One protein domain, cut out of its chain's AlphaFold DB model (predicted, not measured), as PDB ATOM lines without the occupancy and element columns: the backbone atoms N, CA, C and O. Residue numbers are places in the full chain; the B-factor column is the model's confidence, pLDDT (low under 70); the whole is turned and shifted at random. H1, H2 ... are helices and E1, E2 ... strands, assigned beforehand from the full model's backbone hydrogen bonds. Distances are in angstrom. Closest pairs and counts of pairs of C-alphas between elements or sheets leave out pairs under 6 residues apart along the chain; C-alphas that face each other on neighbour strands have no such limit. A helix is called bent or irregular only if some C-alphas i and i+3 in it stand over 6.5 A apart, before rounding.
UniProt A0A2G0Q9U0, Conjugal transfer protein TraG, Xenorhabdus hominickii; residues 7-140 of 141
ATOM      1  N   LEU A   7     164.388 208.256 171.000       68.38
ATOM      2  CA  LEU A   7     165.539 207.544 171.559       68.38
ATOM      3  C   LEU A   7     165.360 206.012 171.531       68.38
ATOM      4  O   LEU A   7     166.293 205.282 171.203       68.38
ATOM      5  N   GLU A   8     164.146 205.528 171.797       66.75
ATOM      6  CA  GLU A   8     163.795 204.102 171.740       66.75
ATOM      7  C   GLU A   8     163.957 203.545 170.315       66.75
ATOM      8  O   GLU A   8     164.441 202.429 170.116       66.75
ATOM      9  N   TYR A   9     163.636 204.357 169.305       68.19
ATOM     10  CA  TYR A   9     163.825 204.016 167.896       68.19
ATOM     11  C   TYR A   9     165.303 203.770 167.546       68.19
ATOM     12  O   TYR A   9     165.637 202.756 166.934       68.19
ATOM     13  N   PHE A  10     166.212 204.649 167.978       69.81
ATOM     14  CA  PHE A  10     167.646 204.466 167.713       69.81
ATOM     15  C   PHE A  10     168.243 203.297 168.482       69.81
ATOM     16  O   PHE A  10     169.015 202.525 167.920       69.81
ATOM     17  N   LEU A  11     167.898 203.165 169.764       76.50
ATOM     18  CA  LEU A  11     168.441 202.112 170.621       76.50
ATOM     19  C   LEU A  11     168.022 200.721 170.153       76.50
ATOM     20  O   LEU A  11     168.838 199.804 170.181       76.50
ATOM     21  N   THR A  12     166.781 200.563 169.684       74.81
ATOM     22  CA  THR A  12     166.313 199.280 169.137       74.81
ATOM     23  C   THR A  12     167.055 198.908 167.857       74.81
ATOM     24  O   THR A  12     167.500 197.768 167.730       74.81
ATOM     25  N   LEU A  13     167.268 199.854 166.937       72.38
ATOM     26  CA  LEU A  13     168.054 199.598 165.729       72.38
ATOM     27  C   LEU A  13     169.525 199.297 166.048       72.38
ATOM     28  O   LEU A  13     170.067 198.307 165.556       72.38
ATOM     29  N   LEU A  14     170.159 200.112 166.894       77.31
ATOM     30  CA  LEU A  14     171.540 199.900 167.332       77.31
ATOM     31  C   LEU A  14     171.703 198.525 167.993       77.31
ATOM     32  O   LEU A  14     172.663 197.815 167.701       77.31
ATOM     33  N   GLY A  15     170.741 198.124 168.829       80.19
ATOM     34  CA  GLY A  15     170.716 196.810 169.464       80.19
ATOM     35  C   GLY A  15     170.736 195.668 168.448       80.19
ATOM     36  O   GLY A  15     171.524 194.734 168.594       80.19
ATOM     37  N   TRP A  16     169.947 195.764 167.375       81.06
ATOM     38  CA  TRP A  16     169.943 194.749 166.318       81.06
ATOM     39  C   TRP A  16     171.211 194.756 165.455       81.06
ATOM     40  O   TRP A  16     171.690 193.687 165.080       81.06
ATOM     41  N   VAL A  17     171.808 195.921 165.183       78.81
ATOM     42  CA  VAL A  17     173.107 196.006 164.485       78.81
ATOM     43  C   VAL A  17     174.210 195.329 165.305       78.81
ATOM     44  O   VAL A  17     174.943 194.493 164.773       78.81
ATOM     45  N   ILE A  18     174.286 195.614 166.609       82.81
ATOM     46  CA  ILE A  18     175.239 194.959 167.518       82.81
ATOM     47  C   ILE A  18     174.974 193.449 167.575       82.81
ATOM     48  O   ILE A  18     175.916 192.664 167.472       82.81
ATOM     49  N   ASN A  19     173.708 193.029 167.675       84.06
ATOM     50  CA  ASN A  19     173.332 191.614 167.661       84.06
ATOM     51  C   ASN A  19     173.822 190.895 166.393       84.06
ATOM     52  O   ASN A  19     174.350 189.790 166.480       84.06
ATOM     53  N   ASN A  20     173.706 191.526 165.224       83.00
ATOM     54  CA  ASN A  20     174.198 190.944 163.974       83.00
ATOM     55  C   ASN A  20     175.722 190.855 163.938       83.00
ATOM     56  O   ASN A  20     176.258 189.844 163.485       83.00
ATOM     57  N   GLY A  21     176.422 191.859 164.473       82.62
ATOM     58  CA  GLY A  21     177.870 191.797 164.672       82.62
ATOM     59  C   GLY A  21     178.283 190.623 165.569       82.62
ATOM     60  O   GLY A  21     179.161 189.842 165.201       82.62
ATOM     61  N   LEU A  22     177.605 190.438 166.707       85.25
ATOM     62  CA  LEU A  22     177.833 189.301 167.610       85.25
ATOM     63  C   LEU A  22     177.552 187.960 166.923       85.25
ATOM     64  O   LEU A  22     178.338 187.023 167.060       85.25
ATOM     65  N   TRP A  23     176.470 187.871 166.151       85.31
ATOM     66  CA  TRP A  23     176.127 186.671 165.390       85.31
ATOM     67  C   TRP A  23     177.182 186.324 164.330       85.31
ATOM     68  O   TRP A  23     177.570 185.162 164.196       85.31
ATOM     69  N   HIS A  24     177.723 187.322 163.631       84.88
ATOM     70  CA  HIS A  24     178.834 187.119 162.698       84.88
ATOM     71  C   HIS A  24     180.081 186.559 163.390       84.88
ATOM     72  O   HIS A  24     180.708 185.638 162.867       84.88
ATOM     73  N   ILE A  25     180.416 187.070 164.577       88.06
ATOM     74  CA  ILE A  25     181.545 186.566 165.372       88.06
ATOM     75  C   ILE A  25     181.284 185.122 165.829       88.06
ATOM     76  O   ILE A  25     182.176 184.277 165.737       88.06
ATOM     77  N   LEU A  26     180.060 184.808 166.266       88.00
ATOM     78  CA  LEU A  26     179.641 183.452 166.655       88.00
ATOM     79  C   LEU A  26     179.787 182.439 165.509       88.00
ATOM     80  O   LEU A  26     180.228 181.314 165.749       88.00
ATOM     81  N   ILE A  27     179.451 182.826 164.273       87.50
ATOM     82  CA  ILE A  27     179.648 181.978 163.086       87.50
ATOM     83  C   ILE A  27     181.136 181.846 162.759       87.50
ATOM     84  O   ILE A  27     181.614 180.729 162.573       87.50
ATOM     85  N   ALA A  28     181.875 182.958 162.718       87.56
ATOM     86  CA  ALA A  28     183.292 182.962 162.349       87.56
ATOM     87  C   ALA A  28     184.151 182.113 163.300       87.56
ATOM     88  O   ALA A  28     185.085 181.444 162.872       87.56
ATOM     89  N   THR A  29     183.812 182.117 164.589       90.44
ATOM     90  CA  THR A  29     184.488 181.313 165.619       90.44
ATOM     91  C   THR A  29     183.950 179.885 165.727       90.44
ATOM     92  O   THR A  29     184.539 179.066 166.426       90.44
ATOM     93  N   GLY A  30     182.819 179.571 165.081       86.75
ATOM     94  CA  GLY A  30     182.130 178.284 165.227       86.75
ATOM     95  C   GLY A  30     181.488 178.068 166.602       86.75
ATOM     96  O   GLY A  30     180.960 176.987 166.872       86.75
ATOM     97  N   LEU A  31     181.484 179.082 167.472       88.69
ATOM     98  CA  LEU A  31     181.012 178.988 168.855       88.69
ATOM     99  C   LEU A  31     179.504 178.688 168.944       88.69
ATOM    100  O   LEU A  31     179.041 178.116 169.930       88.69
ATOM    101  N   PHE A  32     178.744 178.973 167.881       85.50
ATOM    102  CA  PHE A  32     177.331 178.587 167.765       85.50
ATOM    103  C   PHE A  32     177.093 177.065 167.878       85.50
ATOM    104  O   PHE A  32     175.983 176.637 168.193       85.50
ATOM    105  N   THR A  33     178.121 176.240 167.642       86.88
ATOM    106  CA  THR A  33     178.037 174.770 167.723       86.88
ATOM    107  C   THR A  33     178.120 174.229 169.151       86.88
ATOM    108  O   THR A  33     177.621 173.133 169.411       86.88
ATOM    109  N   LEU A  34     178.677 174.992 170.101       89.75
ATOM    110  CA  LEU A  34     178.821 174.574 171.502       89.75
ATOM    111  C   LEU A  34     177.533 174.027 172.138       89.75
ATOM    112  O   LEU A  34     177.582 172.929 172.698       89.75
ATOM    113  N   PRO A  35     176.375 174.714 172.067       86.00
ATOM    114  CA  PRO A  35     175.145 174.191 172.658       86.00
ATOM    115  C   PRO A  35     174.704 172.855 172.042       86.00
ATOM    116  O   PRO A  35     174.158 172.016 172.758       86.00
ATOM    117  N   LEU A  36     174.973 172.617 170.753       86.88
ATOM    118  CA  LEU A  36     174.678 171.334 170.107       86.88
ATOM    119  C   LEU A  36     175.590 170.224 170.635       86.88
ATOM    120  O   LEU A  36     175.102 169.147 170.973       86.88
ATOM    121  N   VAL A  37     176.889 170.495 170.781       87.88
ATOM    122  CA  VAL A  37     177.855 169.530 171.332       87.88
ATOM    123  C   VAL A  37     177.494 169.161 172.771       87.88
ATOM    124  O   VAL A  37     177.426 167.978 173.102       87.88
ATOM    125  N   ILE A  38     177.173 170.152 173.610       89.75
ATOM    126  CA  ILE A  38     176.730 169.918 174.992       89.75
ATOM    127  C   ILE A  38     175.467 169.046 175.010       89.75
ATOM    128  O   ILE A  38     175.374 168.113 175.810       89.75
ATOM    129  N   LYS A  39     174.503 169.299 174.112       86.81
ATOM    130  CA  LYS A  39     173.294 168.472 174.003       86.81
ATOM    131  C   LYS A  39     173.607 167.037 173.592       86.81
ATOM    132  O   LYS A  39     173.093 166.122 174.234       86.81
ATOM    133  N   ILE A  40     174.476 166.822 172.608       84.88
ATOM    134  CA  ILE A  40     174.889 165.474 172.188       84.88
ATOM    135  C   ILE A  40     175.556 164.727 173.349       84.88
ATOM    136  O   ILE A  40     175.154 163.606 173.655       84.88
ATOM    137  N   ILE A  41     176.500 165.365 174.052       87.06
ATOM    138  CA  ILE A  41     177.168 164.771 175.220       87.06
ATOM    139  C   ILE A  41     176.149 164.436 176.315       87.06
ATOM    140  O   ILE A  41     176.219 163.360 176.898       87.06
ATOM    141  N   SER A  42     175.167 165.309 176.565       85.19
ATOM    142  CA  SER A  42     174.135 165.055 177.579       85.19
ATOM    143  C   SER A  42     173.298 163.812 177.272       85.19
ATOM    144  O   SER A  42     173.011 163.030 178.176       85.19
ATOM    145  N   VAL A  43     172.949 163.586 175.999       81.00
ATOM    146  CA  VAL A  43     172.216 162.381 175.590       81.00
ATOM    147  C   VAL A  43     173.129 161.160 175.622       81.00
ATOM    148  O   VAL A  43     172.706 160.101 176.073       81.00
ATOM    149  N   TRP A  44     174.391 161.305 175.220       79.12
ATOM    150  CA  TRP A  44     175.370 160.224 175.289       79.12
ATOM    151  C   TRP A  44     175.594 159.734 176.726       79.12
ATOM    152  O   TRP A  44     175.525 158.533 176.976       79.12
ATOM    153  N   LEU A  45     175.771 160.645 177.690       82.25
ATOM    154  CA  LEU A  45     175.875 160.300 179.113       82.25
ATOM    155  C   LEU A  45     174.593 159.630 179.626       82.25
ATOM    156  O   LEU A  45     174.674 158.586 180.268       82.25
ATOM    157  N   LYS A  46     173.418 160.155 179.252       79.81
ATOM    158  CA  LYS A  46     172.109 159.576 179.600       79.81
ATOM    159  C   LYS A  46     171.975 158.117 179.147       79.81
ATOM    160  O   LYS A  46     171.423 157.300 179.871       79.81
ATOM    161  N   VAL A  47     172.471 157.793 177.951       72.69
ATOM    162  CA  VAL A  47     172.446 156.427 177.399       72.69
ATOM    163  C   VAL A  47     173.422 155.509 178.130       72.69
ATOM    164  O   VAL A  47     173.113 154.340 178.306       72.69
ATOM    165  N   ARG A  48     174.572 156.016 178.597       72.62
ATOM    166  CA  ARG A  48     175.515 155.214 179.402       72.62
ATOM    167  C   ARG A  48     175.008 154.936 180.818       72.62
ATOM    168  O   ARG A  48     175.364 153.910 181.382       72.62
ATOM    169  N   GLU A  49     174.221 155.846 181.389       73.88
ATOM    170  CA  GLU A  49     173.588 155.665 182.704       73.88
ATOM    171  C   GLU A  49     172.432 154.654 182.658       73.88
ATOM    172  O   GLU A  49     172.235 153.903 183.610       73.88
ATOM    173  N   CYS A  50     171.689 154.602 181.548       64.19
ATOM    174  CA  CYS A  50     170.698 153.561 181.283       64.19
ATOM    175  C   CYS A  50     171.404 152.282 180.801       64.19
ATOM    176  O   CYS A  50     171.463 152.003 179.605       64.19
ATOM    177  N   GLY A  51     171.983 151.532 181.741       57.53
ATOM    178  CA  GLY A  51     172.519 150.194 181.495       57.53
ATOM    179  C   GLY A  51     171.479 149.241 180.890       57.53
ATOM    180  O   GLY A  51     170.283 149.484 180.988       57.53
ATOM    181  N   GLU A  52     171.988 148.193 180.241       58.75
ATOM    182  CA  GLU A  52     171.363 147.122 179.441       58.75
ATOM    183  C   GLU A  52     170.042 146.522 179.979       58.75
ATOM    184  O   GLU A  52     169.974 145.341 180.297       58.75
ATOM    185  N   GLU A  53     168.968 147.308 180.082       54.47
ATOM    186  CA  GLU A  53     167.654 146.798 180.514       54.47
ATOM    187  C   GLU A  53     166.699 146.495 179.353       54.47
ATOM    188  O   GLU A  53     165.716 145.791 179.541       54.47
ATOM    189  N   ASP A  54     167.033 146.900 178.128       56.22
ATOM    190  CA  ASP A  54     166.326 146.487 176.917       56.22
ATOM    191  C   ASP A  54     167.362 146.178 175.833       56.22
ATOM    192  O   ASP A  54     168.127 147.055 175.425       56.22
ATOM    193  N   GLY A  55     167.386 144.942 175.321       56.69
ATOM    194  CA  GLY A  55     168.332 144.449 174.300       56.69
ATOM    195  C   GLY A  55     168.334 145.201 172.955       56.69
ATOM    196  O   GLY A  55     168.968 144.759 172.003       56.69
ATOM    197  N   ASN A  56     167.644 146.343 172.868       64.25
ATOM    198  CA  ASN A  56     167.596 147.254 171.727       64.25
ATOM    199  C   ASN A  56     167.951 148.717 172.097       64.25
ATOM    200  O   ASN A  56     167.536 149.662 171.417       64.25
ATOM    201  N   ALA A  57     168.735 148.926 173.163       61.34
ATOM    202  CA  ALA A  57     169.160 150.248 173.639       61.34
ATOM    203  C   ALA A  57     169.848 151.117 172.558       61.34
ATOM    204  O   ALA A  57     169.726 152.346 172.566       61.34
ATOM    205  N   GLY A  58     170.524 150.499 171.581       63.84
ATOM    206  CA  GLY A  58     171.196 151.202 170.478       63.84
ATOM    207  C   GLY A  58     170.240 151.880 169.487       63.84
ATOM    208  O   GLY A  58     170.448 153.033 169.116       63.84
ATOM    209  N   LEU A  59     169.152 151.209 169.096       69.75
ATOM    210  CA  LEU A  59     168.169 151.779 168.161       69.75
ATOM    211  C   LEU A  59     167.305 152.855 168.833       69.75
ATOM    212  O   LEU A  59     166.994 153.876 168.220       69.75
ATOM    213  N   GLN A  60     166.954 152.660 170.106       68.31
ATOM    214  CA  GLN A  60     166.124 153.617 170.840       68.31
ATOM    215  C   GLN A  60     166.897 154.891 171.229       68.31
ATOM    216  O   GLN A  60     166.337 155.991 171.217       68.31
ATOM    217  N   SER A  61     168.195 154.774 171.524       69.75
ATOM    218  CA  SER A  61     169.054 155.937 171.781       69.75
ATOM    219  C   SER A  61     169.294 156.780 170.529       69.75
ATOM    220  O   SER A  61     169.256 158.009 170.620       69.75
ATOM    221  N   LEU A  62     169.457 156.147 169.360       76.75
ATOM    222  CA  LEU A  62     169.652 156.847 168.089       76.75
ATOM    223  C   LEU A  62     168.457 157.750 167.747       76.75
ATOM    224  O   LEU A  62     168.644 158.945 167.519       76.75
ATOM    225  N   ALA A  63     167.230 157.221 167.826       79.56
ATOM    226  CA  ALA A  63     166.012 157.992 167.558       79.56
ATOM    227  C   ALA A  63     165.838 159.182 168.526       79.56
ATOM    228  O   ALA A  63     165.359 160.254 168.144       79.56
ATOM    229  N   ARG A  64     166.264 159.033 169.789       76.75
ATOM    230  CA  ARG A  64     166.229 160.122 170.778       76.75
ATOM    231  C   ARG A  64     167.265 161.208 170.471       76.75
ATOM    232  O   ARG A  64     166.944 162.390 170.625       76.75
ATOM    233  N   ILE A  65     168.478 160.836 170.056       79.44
ATOM    234  CA  ILE A  65     169.517 161.795 169.641       79.44
ATOM    235  C   ILE A  65     169.040 162.574 168.416       79.44
ATOM    236  O   ILE A  65     169.104 163.801 168.420       79.44
ATOM    237  N   GLU A  66     168.510 161.873 167.416       84.25
ATOM    238  CA  GLU A  66     168.037 162.453 166.160       84.25
ATOM    239  C   GLU A  66     166.929 163.490 166.394       84.25
ATOM    240  O   GLU A  66     167.084 164.654 166.023       84.25
ATOM    241  N   ASN A  67     165.869 163.126 167.125       85.44
ATOM    242  CA  ASN A  67     164.788 164.061 167.448       85.44
ATOM    243  C   ASN A  67     165.278 165.264 168.278       85.44
ATOM    244  O   ASN A  67     164.879 166.407 168.046       85.44
ATOM    245  N   THR A  68     166.181 165.030 169.237       84.75
ATOM    246  CA  THR A  68     166.756 166.112 170.054       84.75
ATOM    247  C   THR A  68     167.577 167.077 169.198       84.75
ATOM    248  O   THR A  68     167.492 168.291 169.391       84.75
ATOM    249  N   LEU A  69     168.349 166.554 168.245       86.19
ATOM    250  CA  LEU A  69     169.180 167.344 167.345       86.19
ATOM    251  C   LEU A  69     168.326 168.144 166.358       86.19
ATOM    252  O   LEU A  69     168.595 169.329 166.164       86.19
ATOM    253  N   TYR A  70     167.256 167.556 165.815       87.44
ATOM    254  CA  TYR A  70     166.303 168.269 164.959       87.44
ATOM    255  C   TYR A  70     165.602 169.412 165.686       87.44
ATOM    256  O   TYR A  70     165.593 170.536 165.184       87.44
ATOM    257  N   CYS A  71     165.090 169.171 166.894       87.50
ATOM    258  CA  CYS A  71     164.495 170.229 167.710       87.50
ATOM    259  C   CYS A  71     165.506 171.337 168.035       87.50
ATOM    260  O   CYS A  71     165.193 172.519 167.895       87.50
ATOM    261  N   ALA A  72     166.729 170.977 168.439       86.19
ATOM    262  CA  ALA A  72     167.765 171.956 168.762       86.19
ATOM    263  C   ALA A  72     168.169 172.796 167.539       86.19
ATOM    264  O   ALA A  72     168.319 174.015 167.650       86.19
ATOM    265  N   PHE A  73     168.295 172.165 166.370       86.81
ATOM    266  CA  PHE A  73     168.596 172.851 165.118       86.81
ATOM    267  C   PHE A  73     167.464 173.795 164.704       86.81
ATOM    268  O   PHE A  73     167.718 174.953 164.379       86.81
ATOM    269  N   PHE A  74     166.212 173.341 164.793       88.88
ATOM    270  CA  PHE A  74     165.043 174.164 164.494       88.88
ATOM    271  C   PHE A  74     164.987 175.421 165.372       88.88
ATOM    272  O   PHE A  74     164.867 176.530 164.854       88.88
ATOM    273  N   VAL A  75     165.150 175.268 166.691       88.19
ATOM    274  CA  VAL A  75     165.165 176.405 167.625       88.19
ATOM    275  C   VAL A  75     166.303 177.372 167.297       88.19
ATOM    276  O   VAL A  75     166.091 178.582 167.297       88.19
ATOM    277  N   MET A  76     167.492 176.860 166.970       86.12
ATOM    278  CA  MET A  76     168.637 177.701 166.609       86.12
ATOM    279  C   MET A  76     168.363 178.528 165.344       86.12
ATOM    280  O   MET A  76     168.579 179.740 165.344       86.12
ATOM    281  N   VAL A  77     167.823 177.910 164.292       86.69
ATOM    282  CA  VAL A  77     167.499 178.614 163.040       86.69
ATOM    283  C   VAL A  77     166.416 179.670 163.258       86.69
ATOM    284  O   VAL A  77     166.545 180.800 162.794       86.69
ATOM    285  N   VAL A  78     165.360 179.328 163.995       87.06
ATOM    286  CA  VAL A  78     164.192 180.203 164.170       87.06
ATOM    287  C   VAL A  78     164.477 181.375 165.115       87.06
ATOM    288  O   VAL A  78     163.996 182.489 164.874       87.06
ATOM    289  N   CYS A  79     165.258 181.153 166.175       85.38
ATOM    290  CA  CYS A  79     165.474 182.148 167.227       85.38
ATOM    291  C   CYS A  79     166.785 182.929 167.102       85.38
ATOM    292  O   CYS A  79     166.846 184.042 167.623       85.38
ATOM    293  N   CYS A  80     167.815 182.383 166.449       81.12
ATOM    294  CA  CYS A  80     169.159 182.972 166.464       81.12
ATOM    295  C   CYS A  80     169.632 183.472 165.097       81.12
ATOM    296  O   CYS A  80     170.344 184.469 165.048       81.12
ATOM    297  N   VAL A  81     169.232 182.828 163.993       83.88
ATOM    298  CA  VAL A  81     169.693 183.230 162.656       83.88
ATOM    299  C   VAL A  81     168.941 184.489 162.205       83.88
ATOM    300  O   VAL A  81     167.713 184.454 162.080       83.88
ATOM    301  N   PRO A  82     169.637 185.605 161.926       79.56
ATOM    302  CA  PRO A  82     169.013 186.842 161.488       79.56
ATOM    303  C   PRO A  82     168.669 186.746 159.994       79.56
ATOM    304  O   PRO A  82     169.477 187.064 159.127       79.56
ATOM    305  N   LEU A  83     167.464 186.254 159.691       76.00
ATOM    306  CA  LEU A  83     166.987 186.020 158.319       76.00
ATOM    307  C   LEU A  83     166.143 187.176 157.763       76.00
ATOM    308  O   LEU A  83     166.025 187.323 156.547       76.00
ATOM    309  N   VAL A  84     165.521 187.977 158.631       75.31
ATOM    310  CA  VAL A  84     164.551 189.003 158.225       75.31
ATOM    311  C   VAL A  84     165.179 190.381 158.338       75.31
ATOM    312  O   VAL A  84     165.428 190.856 159.441       75.31
ATOM    313  N   ASN A  85     165.390 191.055 157.210       67.81
ATOM    314  CA  ASN A  85     165.851 192.442 157.205       67.81
ATOM    315  C   ASN A  85     164.762 193.372 157.760       67.81
ATOM    316  O   ASN A  85     163.628 193.374 157.278       67.81
ATOM    317  N   VAL A  86     165.112 194.180 158.758       63.41
ATOM    318  CA  VAL A  86     164.256 195.231 159.309       63.41
ATOM    319  C   VAL A  86     164.728 196.561 158.740       63.41
ATOM    320  O   VAL A  86     165.712 197.147 159.182       63.41
ATOM    321  N   SER A  87     164.025 197.023 157.709       52.50
ATOM    322  CA  SER A  87     164.256 198.327 157.089       52.50
ATOM    323  C   SER A  87     163.440 199.399 157.809       52.50
ATOM    324  O   SER A  87     162.247 199.214 158.074       52.50
ATOM    325  N   LEU A  88     164.063 200.544 158.080       50.78
ATOM    326  CA  LEU A  88     163.464 201.658 158.814       50.78
ATOM    327  C   LEU A  88     162.293 202.352 158.090       50.78
ATOM    328  O   LEU A  88     161.515 203.044 158.739       50.78
ATOM    329  N   THR A  89     162.064 202.066 156.804       47.88
ATOM    330  CA  THR A  89     160.847 202.471 156.068       47.88
ATOM    331  C   THR A  89     159.574 201.777 156.568       47.88
ATOM    332  O   THR A  89     158.465 202.246 156.321       47.88
ATOM    333  N   THR A  90     159.711 200.656 157.284       43.16
ATOM    334  CA  THR A  90     158.581 199.839 157.768       43.16
ATOM    335  C   THR A  90     158.192 200.119 159.225       43.16
ATOM    336  O   THR A  90     157.183 199.596 159.716       43.16
ATOM    337  N   LEU A  91     158.968 200.945 159.938       51.75
ATOM    338  CA  LEU A  91     158.674 201.385 161.302       51.75
ATOM    339  C   LEU A  91     158.126 202.817 161.262       51.75
ATOM    340  O   LEU A  91     158.878 203.783 161.209       51.75
ATOM    341  N   GLN A  92     156.800 202.957 161.283       52.25
ATOM    342  CA  GLN A  92     156.159 204.272 161.275       52.25
ATOM    343  C   GLN A  92     156.196 204.923 162.663       52.25
ATOM    344  O   GLN A  92     155.851 204.293 163.665       52.25
ATOM    345  N   TYR A  93     156.622 206.189 162.712       54.69
ATOM    346  CA  TYR A  93     156.567 207.028 163.907       54.69
ATOM    347  C   TYR A  93     155.195 207.705 163.999       54.69
ATOM    348  O   TYR A  93     154.823 208.484 163.118       54.69
ATOM    349  N   ASP A  94     154.439 207.414 165.058       56.84
ATOM    350  CA  ASP A  94     153.136 208.033 165.288       56.84
ATOM    351  C   ASP A  94     153.304 209.419 165.930       56.84
ATOM    352  O   ASP A  94     153.498 209.567 167.139       56.84
ATOM    353  N   GLN A  95     153.214 210.453 165.093       59.81
ATOM    354  CA  GLN A  95     153.334 211.852 165.504       59.81
ATOM    355  C   GLN A  95     152.119 212.374 166.291       59.81
ATOM    356  O   GLN A  95     152.183 213.478 166.831       59.81
ATOM    357  N   SER A  96     151.003 211.638 166.355       61.66
ATOM    358  CA  SER A  96     149.791 212.119 167.033       61.66
ATOM    359  C   SER A  96     149.981 212.222 168.550       61.66
ATOM    360  O   SER A  96     149.536 213.191 169.163       61.66
ATOM    361  N   ARG A  97     150.723 211.282 169.151       57.69
ATOM    362  CA  ARG A  97     150.944 211.219 170.607       57.69
ATOM    363  C   ARG A  97     151.961 212.238 171.109       57.69
ATOM    364  O   ARG A  97     151.838 212.725 172.229       57.69
ATOM    365  N   ALA A  98     152.918 212.600 170.260       58.66
ATOM    366  CA  ALA A  98     153.919 213.617 170.559       58.66
ATOM    367  C   ALA A  98     153.353 215.048 170.574       58.66
ATOM    368  O   ALA A  98     153.966 215.935 171.154       58.66
ATOM    369  N   LYS A  99     152.181 215.285 169.970       59.53
ATOM    370  CA  LYS A  99     151.523 216.604 169.965       59.53
ATOM    371  C   LYS A  99     150.773 216.918 171.263       59.53
ATOM    372  O   LYS A  99     150.545 218.087 171.553       59.53
ATOM    373  N   SER A 100     150.384 215.901 172.036       61.91
ATOM    374  CA  SER A 100     149.566 216.071 173.249       61.91
ATOM    375  C   SER A 100     150.363 216.524 174.474       61.91
ATOM    376  O   SER A 100     149.797 217.084 175.407       61.91
ATOM    377  N   CYS A 101     151.674 216.287 174.481       57.94
ATOM    378  CA  CYS A 101     152.586 216.770 175.507       57.94
ATOM    379  C   CYS A 101     153.521 217.741 174.792       57.94
ATOM    380  O   CYS A 101     154.196 217.315 173.868       57.94
ATOM    381  N   GLY A 102     153.513 219.033 175.136       54.38
ATOM    382  CA  GLY A 102     154.201 220.117 174.407       54.38
ATOM    383  C   GLY A 102     155.737 220.045 174.355       54.38
ATOM    384  O   GLY A 102     156.402 221.078 174.315       54.38
ATOM    385  N   THR A 103     156.322 218.853 174.388       52.78
ATOM    386  CA  THR A 103     157.732 218.591 174.155       52.78
ATOM    387  C   THR A 103     158.003 218.540 172.653       52.78
ATOM    388  O   THR A 103     157.411 217.762 171.905       52.78
ATOM    389  N   TRP A 104     158.920 219.397 172.199       47.59
ATOM    390  CA  TRP A 104     159.425 219.413 170.830       47.59
ATOM    391  C   TRP A 104     159.958 218.030 170.453       47.59
ATOM    392  O   TRP A 104     161.015 217.605 170.920       47.59
ATOM    393  N   THR A 105     159.227 217.324 169.601       54.88
ATOM    394  CA  THR A 105     159.751 216.152 168.903       54.88
ATOM    395  C   THR A 105     160.326 216.623 167.571       54.88
ATOM    396  O   THR A 105     159.684 217.423 166.884       54.88
ATOM    397  N   PRO A 106     161.560 216.222 167.208       53.91
ATOM    398  CA  PRO A 106     162.118 216.573 165.912       53.91
ATOM    399  C   PRO A 106     161.208 216.037 164.801       53.91
ATOM    400  O   PRO A 106     160.624 214.961 164.933       53.91
ATOM    401  N   THR A 107     161.074 216.827 163.731       55.53
ATOM    402  CA  THR A 107     160.363 216.509 162.484       55.53
ATOM    403  C   THR A 107     160.563 215.051 162.067       55.53
ATOM    404  O   THR A 107     161.615 214.476 162.345       55.53
ATOM    405  N   ALA A 108     159.568 214.475 161.373       56.53
ATOM    406  CA  ALA A 108     159.635 213.142 160.768       56.53
ATOM    407  C   ALA A 108     161.066 212.793 160.302       56.53
ATOM    408  O   ALA A 108     161.690 213.631 159.646       56.53
ATOM    409  N   PRO A 109     161.584 211.599 160.642       54.66
ATOM    410  CA  PRO A 109     163.006 211.264 160.544       54.66
ATOM    411  C   PRO A 109     163.645 211.541 159.175       54.66
ATOM    412  O   PRO A 109     164.801 211.967 159.136       54.66
ATOM    413  N   ASP A 110     162.873 211.410 158.092       56.97
ATOM    414  CA  ASP A 110     163.268 211.713 156.707       56.97
ATOM    415  C   ASP A 110     163.678 213.183 156.479       56.97
ATOM    416  O   ASP A 110     164.477 213.481 155.599       56.97
ATOM    417  N   ASN A 111     163.151 214.104 157.291       54.81
ATOM    418  CA  ASN A 111     163.362 215.553 157.203       54.81
ATOM    419  C   ASN A 111     164.190 216.105 158.380       54.81
ATOM    420  O   ASN A 111     164.211 217.314 158.619       54.81
ATOM    421  N   SER A 112     164.846 215.234 159.152       64.06
ATOM    422  CA  SER A 112     165.722 215.620 160.264       64.06
ATOM    423  C   SER A 112     167.201 215.541 159.861       64.06
ATOM    424  O   SER A 112     167.566 214.793 158.957       64.06
ATOM    425  N   GLY A 113     168.092 216.242 160.575       55.97
ATOM    426  CA  GLY A 113     169.552 216.137 160.371       55.97
ATOM    427  C   GLY A 113     170.137 214.733 160.606       55.97
ATOM    428  O   GLY A 113     171.317 214.506 160.353       55.97
ATOM    429  N   TYR A 114     169.315 213.783 161.061       55.53
ATOM    430  CA  TYR A 114     169.663 212.381 161.276       55.53
ATOM    431  C   TYR A 114     169.241 211.454 160.121       55.53
ATOM    432  O   TYR A 114     169.496 210.251 160.192       55.53
ATOM    433  N   ALA A 115     168.676 211.994 159.036       55.59
ATOM    434  CA  ALA A 115     168.352 211.263 157.808       55.59
ATOM    435  C   ALA A 115     169.474 210.333 157.273       55.59
ATOM    436  O   ALA A 115     169.157 209.213 156.872       55.59
ATOM    437  N   PRO A 116     170.783 210.680 157.307       54.03
ATOM    438  CA  PRO A 116     171.818 209.760 156.816       54.03
ATOM    439  C   PRO A 116     172.061 208.541 157.724       54.03
ATOM    440  O   PRO A 116     172.612 207.544 157.267       54.03
ATOM    441  N   VAL A 117     171.636 208.588 158.992       55.97
ATOM    442  CA  VAL A 117     171.811 207.504 159.983       55.97
ATOM    443  C   VAL A 117     170.542 206.650 160.145       55.97
ATOM    444  O   VAL A 117     170.564 205.612 160.801       55.97
ATOM    445  N   MET A 118     169.443 207.070 159.506       51.94
ATOM    446  CA  MET A 118     168.078 206.527 159.594       51.94
ATOM    447  C   MET A 118     167.816 205.284 158.745       51.94
ATOM    448  O   MET A 118     166.680 204.864 158.588       51.94
ATOM    449  N   SER A 119     168.824 204.687 158.133       49.00
ATOM    450  CA  SER A 119     168.664 203.420 157.395       49.00
ATOM    451  C   SER A 119     169.967 202.645 157.286       49.00
ATOM    452  O   SER A 119     169.937 201.445 157.046       49.00
ATOM    453  N   ASN A 120     171.097 203.321 157.512       49.31
ATOM    454  CA  ASN A 120     172.433 202.774 157.394       49.31
ATOM    455  C   ASN A 120     173.272 203.270 158.578       49.31
ATOM    456  O   ASN A 120     173.764 204.396 158.559       49.31
ATOM    457  N   LEU A 121     173.489 202.430 159.593       49.97
ATOM    458  CA  LEU A 121     174.699 202.589 160.399       49.97
ATOM    459  C   LEU A 121     175.827 201.946 159.595       49.97
ATOM    460  O   LEU A 121     175.909 200.724 159.507       49.97
ATOM    461  N   ASN A 122     176.659 202.773 158.961       49.12
ATOM    462  CA  ASN A 122     177.826 202.317 158.201       49.12
ATOM    463  C   ASN A 122     177.492 201.277 157.103       49.12
ATOM    464  O   ASN A 122     178.124 200.228 157.019       49.12
ATOM    465  N   ASN A 123     176.476 201.549 156.271       53.16
ATOM    466  CA  ASN A 123     176.054 200.672 155.163       53.16
ATOM    467  C   ASN A 123     175.545 199.269 155.574       53.16
ATOM    468  O   ASN A 123     175.433 198.387 154.724       53.16
ATOM    469  N   GLN A 124     175.234 199.044 156.857       52.84
ATOM    470  CA  GLN A 124     174.703 197.772 157.348       52.84
ATOM    471  C   GLN A 124     173.238 197.905 157.773       52.84
ATOM    472  O   GLN A 124     172.885 198.716 158.631       52.84
ATOM    473  N   THR A 125     172.383 197.071 157.183       60.59
ATOM    474  CA  THR A 125     170.984 196.895 157.586       60.59
ATOM    475  C   THR A 125     170.865 195.879 158.715       60.59
ATOM    476  O   THR A 125     171.491 194.820 158.695       60.59
ATOM    477  N   ALA A 126     170.021 196.184 159.698       65.12
ATOM    478  CA  ALA A 126     169.725 195.276 160.792       65.12
ATOM    479  C   ALA A 126     168.805 194.135 160.318       65.12
ATOM    480  O   ALA A 126     167.660 194.369 159.939       65.12
ATOM    481  N   ALA A 127     169.289 192.897 160.358       74.50
ATOM    482  CA  ALA A 127     168.477 191.691 160.270       74.50
ATOM    483  C   ALA A 127     168.080 191.179 161.668       74.50
ATOM    484  O   ALA A 127     168.781 191.406 162.653       74.50
ATOM    485  N   VAL A 128     166.927 190.519 161.756       80.50
ATOM    486  CA  VAL A 128     166.306 190.025 162.991       80.50
ATOM    487  C   VAL A 128     165.896 188.561 162.796       80.50
ATOM    488  O   VAL A 128     165.481 188.186 161.692       80.50
ATOM    489  N   PRO A 129     165.992 187.705 163.830       84.81
ATOM    490  CA  PRO A 129     165.520 186.329 163.737       84.81
ATOM    491  C   PRO A 129     164.005 186.221 163.547       84.81
ATOM    492  O   PRO A 129     163.243 187.092 163.973       84.81
ATOM    493  N   LEU A 130     163.555 185.116 162.949       84.88
ATOM    494  CA  LEU A 130     162.139 184.874 162.641       84.88
ATOM    495  C   LEU A 130     161.246 184.953 163.884       84.88
ATOM    496  O   LEU A 130     160.210 185.618 163.848       84.88
ATOM    497  N   TRP A 131     161.659 184.333 164.992       85.25
ATOM    498  CA  TRP A 131     160.931 184.398 166.263       85.25
ATOM    499  C   TRP A 131     160.711 185.841 166.722       85.25
ATOM    500  O   TRP A 131     159.588 186.257 167.004       85.25
ATOM    501  N   TRP A 132     161.781 186.632 166.737       81.00
ATOM    502  CA  TRP A 132     161.729 188.022 167.170       81.00
ATOM    503  C   TRP A 132     160.914 188.888 166.213       81.00
ATOM    504  O   TRP A 132     160.162 189.747 166.665       81.00
ATOM    505  N   ALA A 133     160.956 188.610 164.908       80.81
ATOM    506  CA  ALA A 133     160.076 189.256 163.941       80.81
ATOM    507  C   ALA A 133     158.588 188.985 164.242       80.81
ATOM    508  O   ALA A 133     157.772 189.905 164.158       80.81
ATOM    509  N   VAL A 134     158.231 187.759 164.643       82.12
ATOM    510  CA  VAL A 134     156.863 187.403 165.062       82.12
ATOM    511  C   VAL A 134     156.482 188.111 166.360       82.12
ATOM    512  O   VAL A 134     155.444 188.771 166.396       82.12
ATOM    513  N   VAL A 135     157.332 188.062 167.391       82.19
ATOM    514  CA  VAL A 135     157.111 188.775 168.665       82.19
ATOM    515  C   VAL A 135     156.907 190.272 168.421       82.19
ATOM    516  O   VAL A 135     155.987 190.881 168.964       82.19
ATOM    517  N   HIS A 136     157.704 190.872 167.535       74.75
ATOM    518  CA  HIS A 136     157.579 192.281 167.175       74.75
ATOM    519  C   HIS A 136     156.310 192.619 166.393       74.75
ATOM    520  O   HIS A 136     155.873 193.772 166.454       74.75
ATOM    521  N   ARG A 137     155.738 191.667 165.646       71.62
ATOM    522  CA  ARG A 137     154.442 191.830 164.973       71.62
ATOM    523  C   ARG A 137     153.280 191.653 165.947       71.62
ATOM    524  O   ARG A 137     152.374 192.471 165.916       71.62
ATOM    525  N   LEU A 138     153.337 190.660 166.835       76.00
ATOM    526  CA  LEU A 138     152.303 190.414 167.847       76.00
ATOM    527  C   LEU A 138     152.221 191.539 168.879       76.00
ATOM    528  O   LEU A 138     151.131 191.974 169.212       76.00
ATOM    529  N   SER A 139     153.358 192.085 169.315       67.12
ATOM    530  CA  SER A 139     153.399 193.239 170.227       67.12
ATOM    531  C   SER A 139     152.845 194.540 169.612       67.12
ATOM    532  O   SER A 139     152.779 195.547 170.314       67.12
ATOM    533  N   LYS A 140     152.519 194.564 168.310       53.34
ATOM    534  CA  LYS A 140     151.823 195.684 167.647       53.34
ATOM    535  C   LYS A 140     150.294 195.500 167.611       53.34
ATOM    536  O   LYS A 140     149.629 196.440 167.182       53.34
TER     537      LYS A 140
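AT A GLANCE: This is residues 7 to 140 of the 141 residues of the protein "Conjugal transfer protein TraG" of Xenorhabdus hominickii (UniProt A0A2G0Q9U0). This is a long, thin model: at one end H2 and H3 form a helical hairpin, near the middle a tiny sheet of E1 and E2 has H1 and H5 packed near it, and at the other end lie the short H4 and a long loose loop. H1 and H2 follow each other along the length with a steep turn between them, and H3 folds back beside H2 to reach the sheet. The printed part has 134 residues, with five named helices and two named strands in the order H1 H2 H3 E1 H4 E2 H5; the class is mostly helix, and the sheet is antiparallel. The whole is extended, with a radius of gyration of the C-alphas of 22.8 A and spans of 76 by 32 by 19 A.

IN THESE COORDINATES: Find C-alpha 7 at (165.539, 207.544, 171.559); from there H1, residues 7 to 28, runs 31.7 A. H2, residues 31 to 49, covers 28.1 A and is irregular, but only just: C-alphas 32 and 35 are 6.9 A apart. H3, residues 57 to 80, runs 33.5 A to C-alpha 80 at (169.159, 182.972, 166.464). Next come E1, residues 82 to 85, H4, residues 95 to 98, and E2, residues 127 to 129. H5, residues 130 to 138, runs 12.4 A to C-alpha 138 at (152.303, 190.414, 167.847).

HOW THE PARTS SIT: Begin with H1: it is close to H2 but not clearly touching, at a steep tilt of 63 degrees, with C-alphas 26 and 32 closest at 5.5 A. H2 and H3 touch as a hairpin, opposite ways at a shallow tilt of 23 degrees; their closest C-alphas, Val 43 and Ile 65, are 6.6 A apart. E1 and E2 are antiparallel neighbours; look for N 128 and O 84 at 2.8 A and N 84 and O 128 at 3.1 A, within hydrogen-bond range. The closest C-alphas of H1 and E2, Trp 16 and Val 128, are 6.8 A apart. H3 and H5 touch only at their ends, H3 with residues 78 to 79 alone, and Cys 79 and Trp 131 have the closest C-alphas at 5.2 A. H4 is apart from H1, H2, H3 and H5. In H1, H3 and H5 every O i to N i+4 pair is within hydrogen-bond range, and in H2 13 of 15 are; H4 is too short for such a pair, and its 1 O i to N i+3 pair is not within range.

THE WHOLE: The two C-alphas farthest apart, Gly 55 and Gly 102, are 77.0 A from each other. The printed part has no cut, and the link from H4 to E2, 28 residues, is long. Residues 25 to 30, of which 25 to 28 belong to H1, stand free, as do residues 51 to 56 and 99 to 104. The mean pLDDT of the printed part is 71.5; look for values under 70 at residues 7 to 10, 50 to 61, 85 to 126 and 139 to 140.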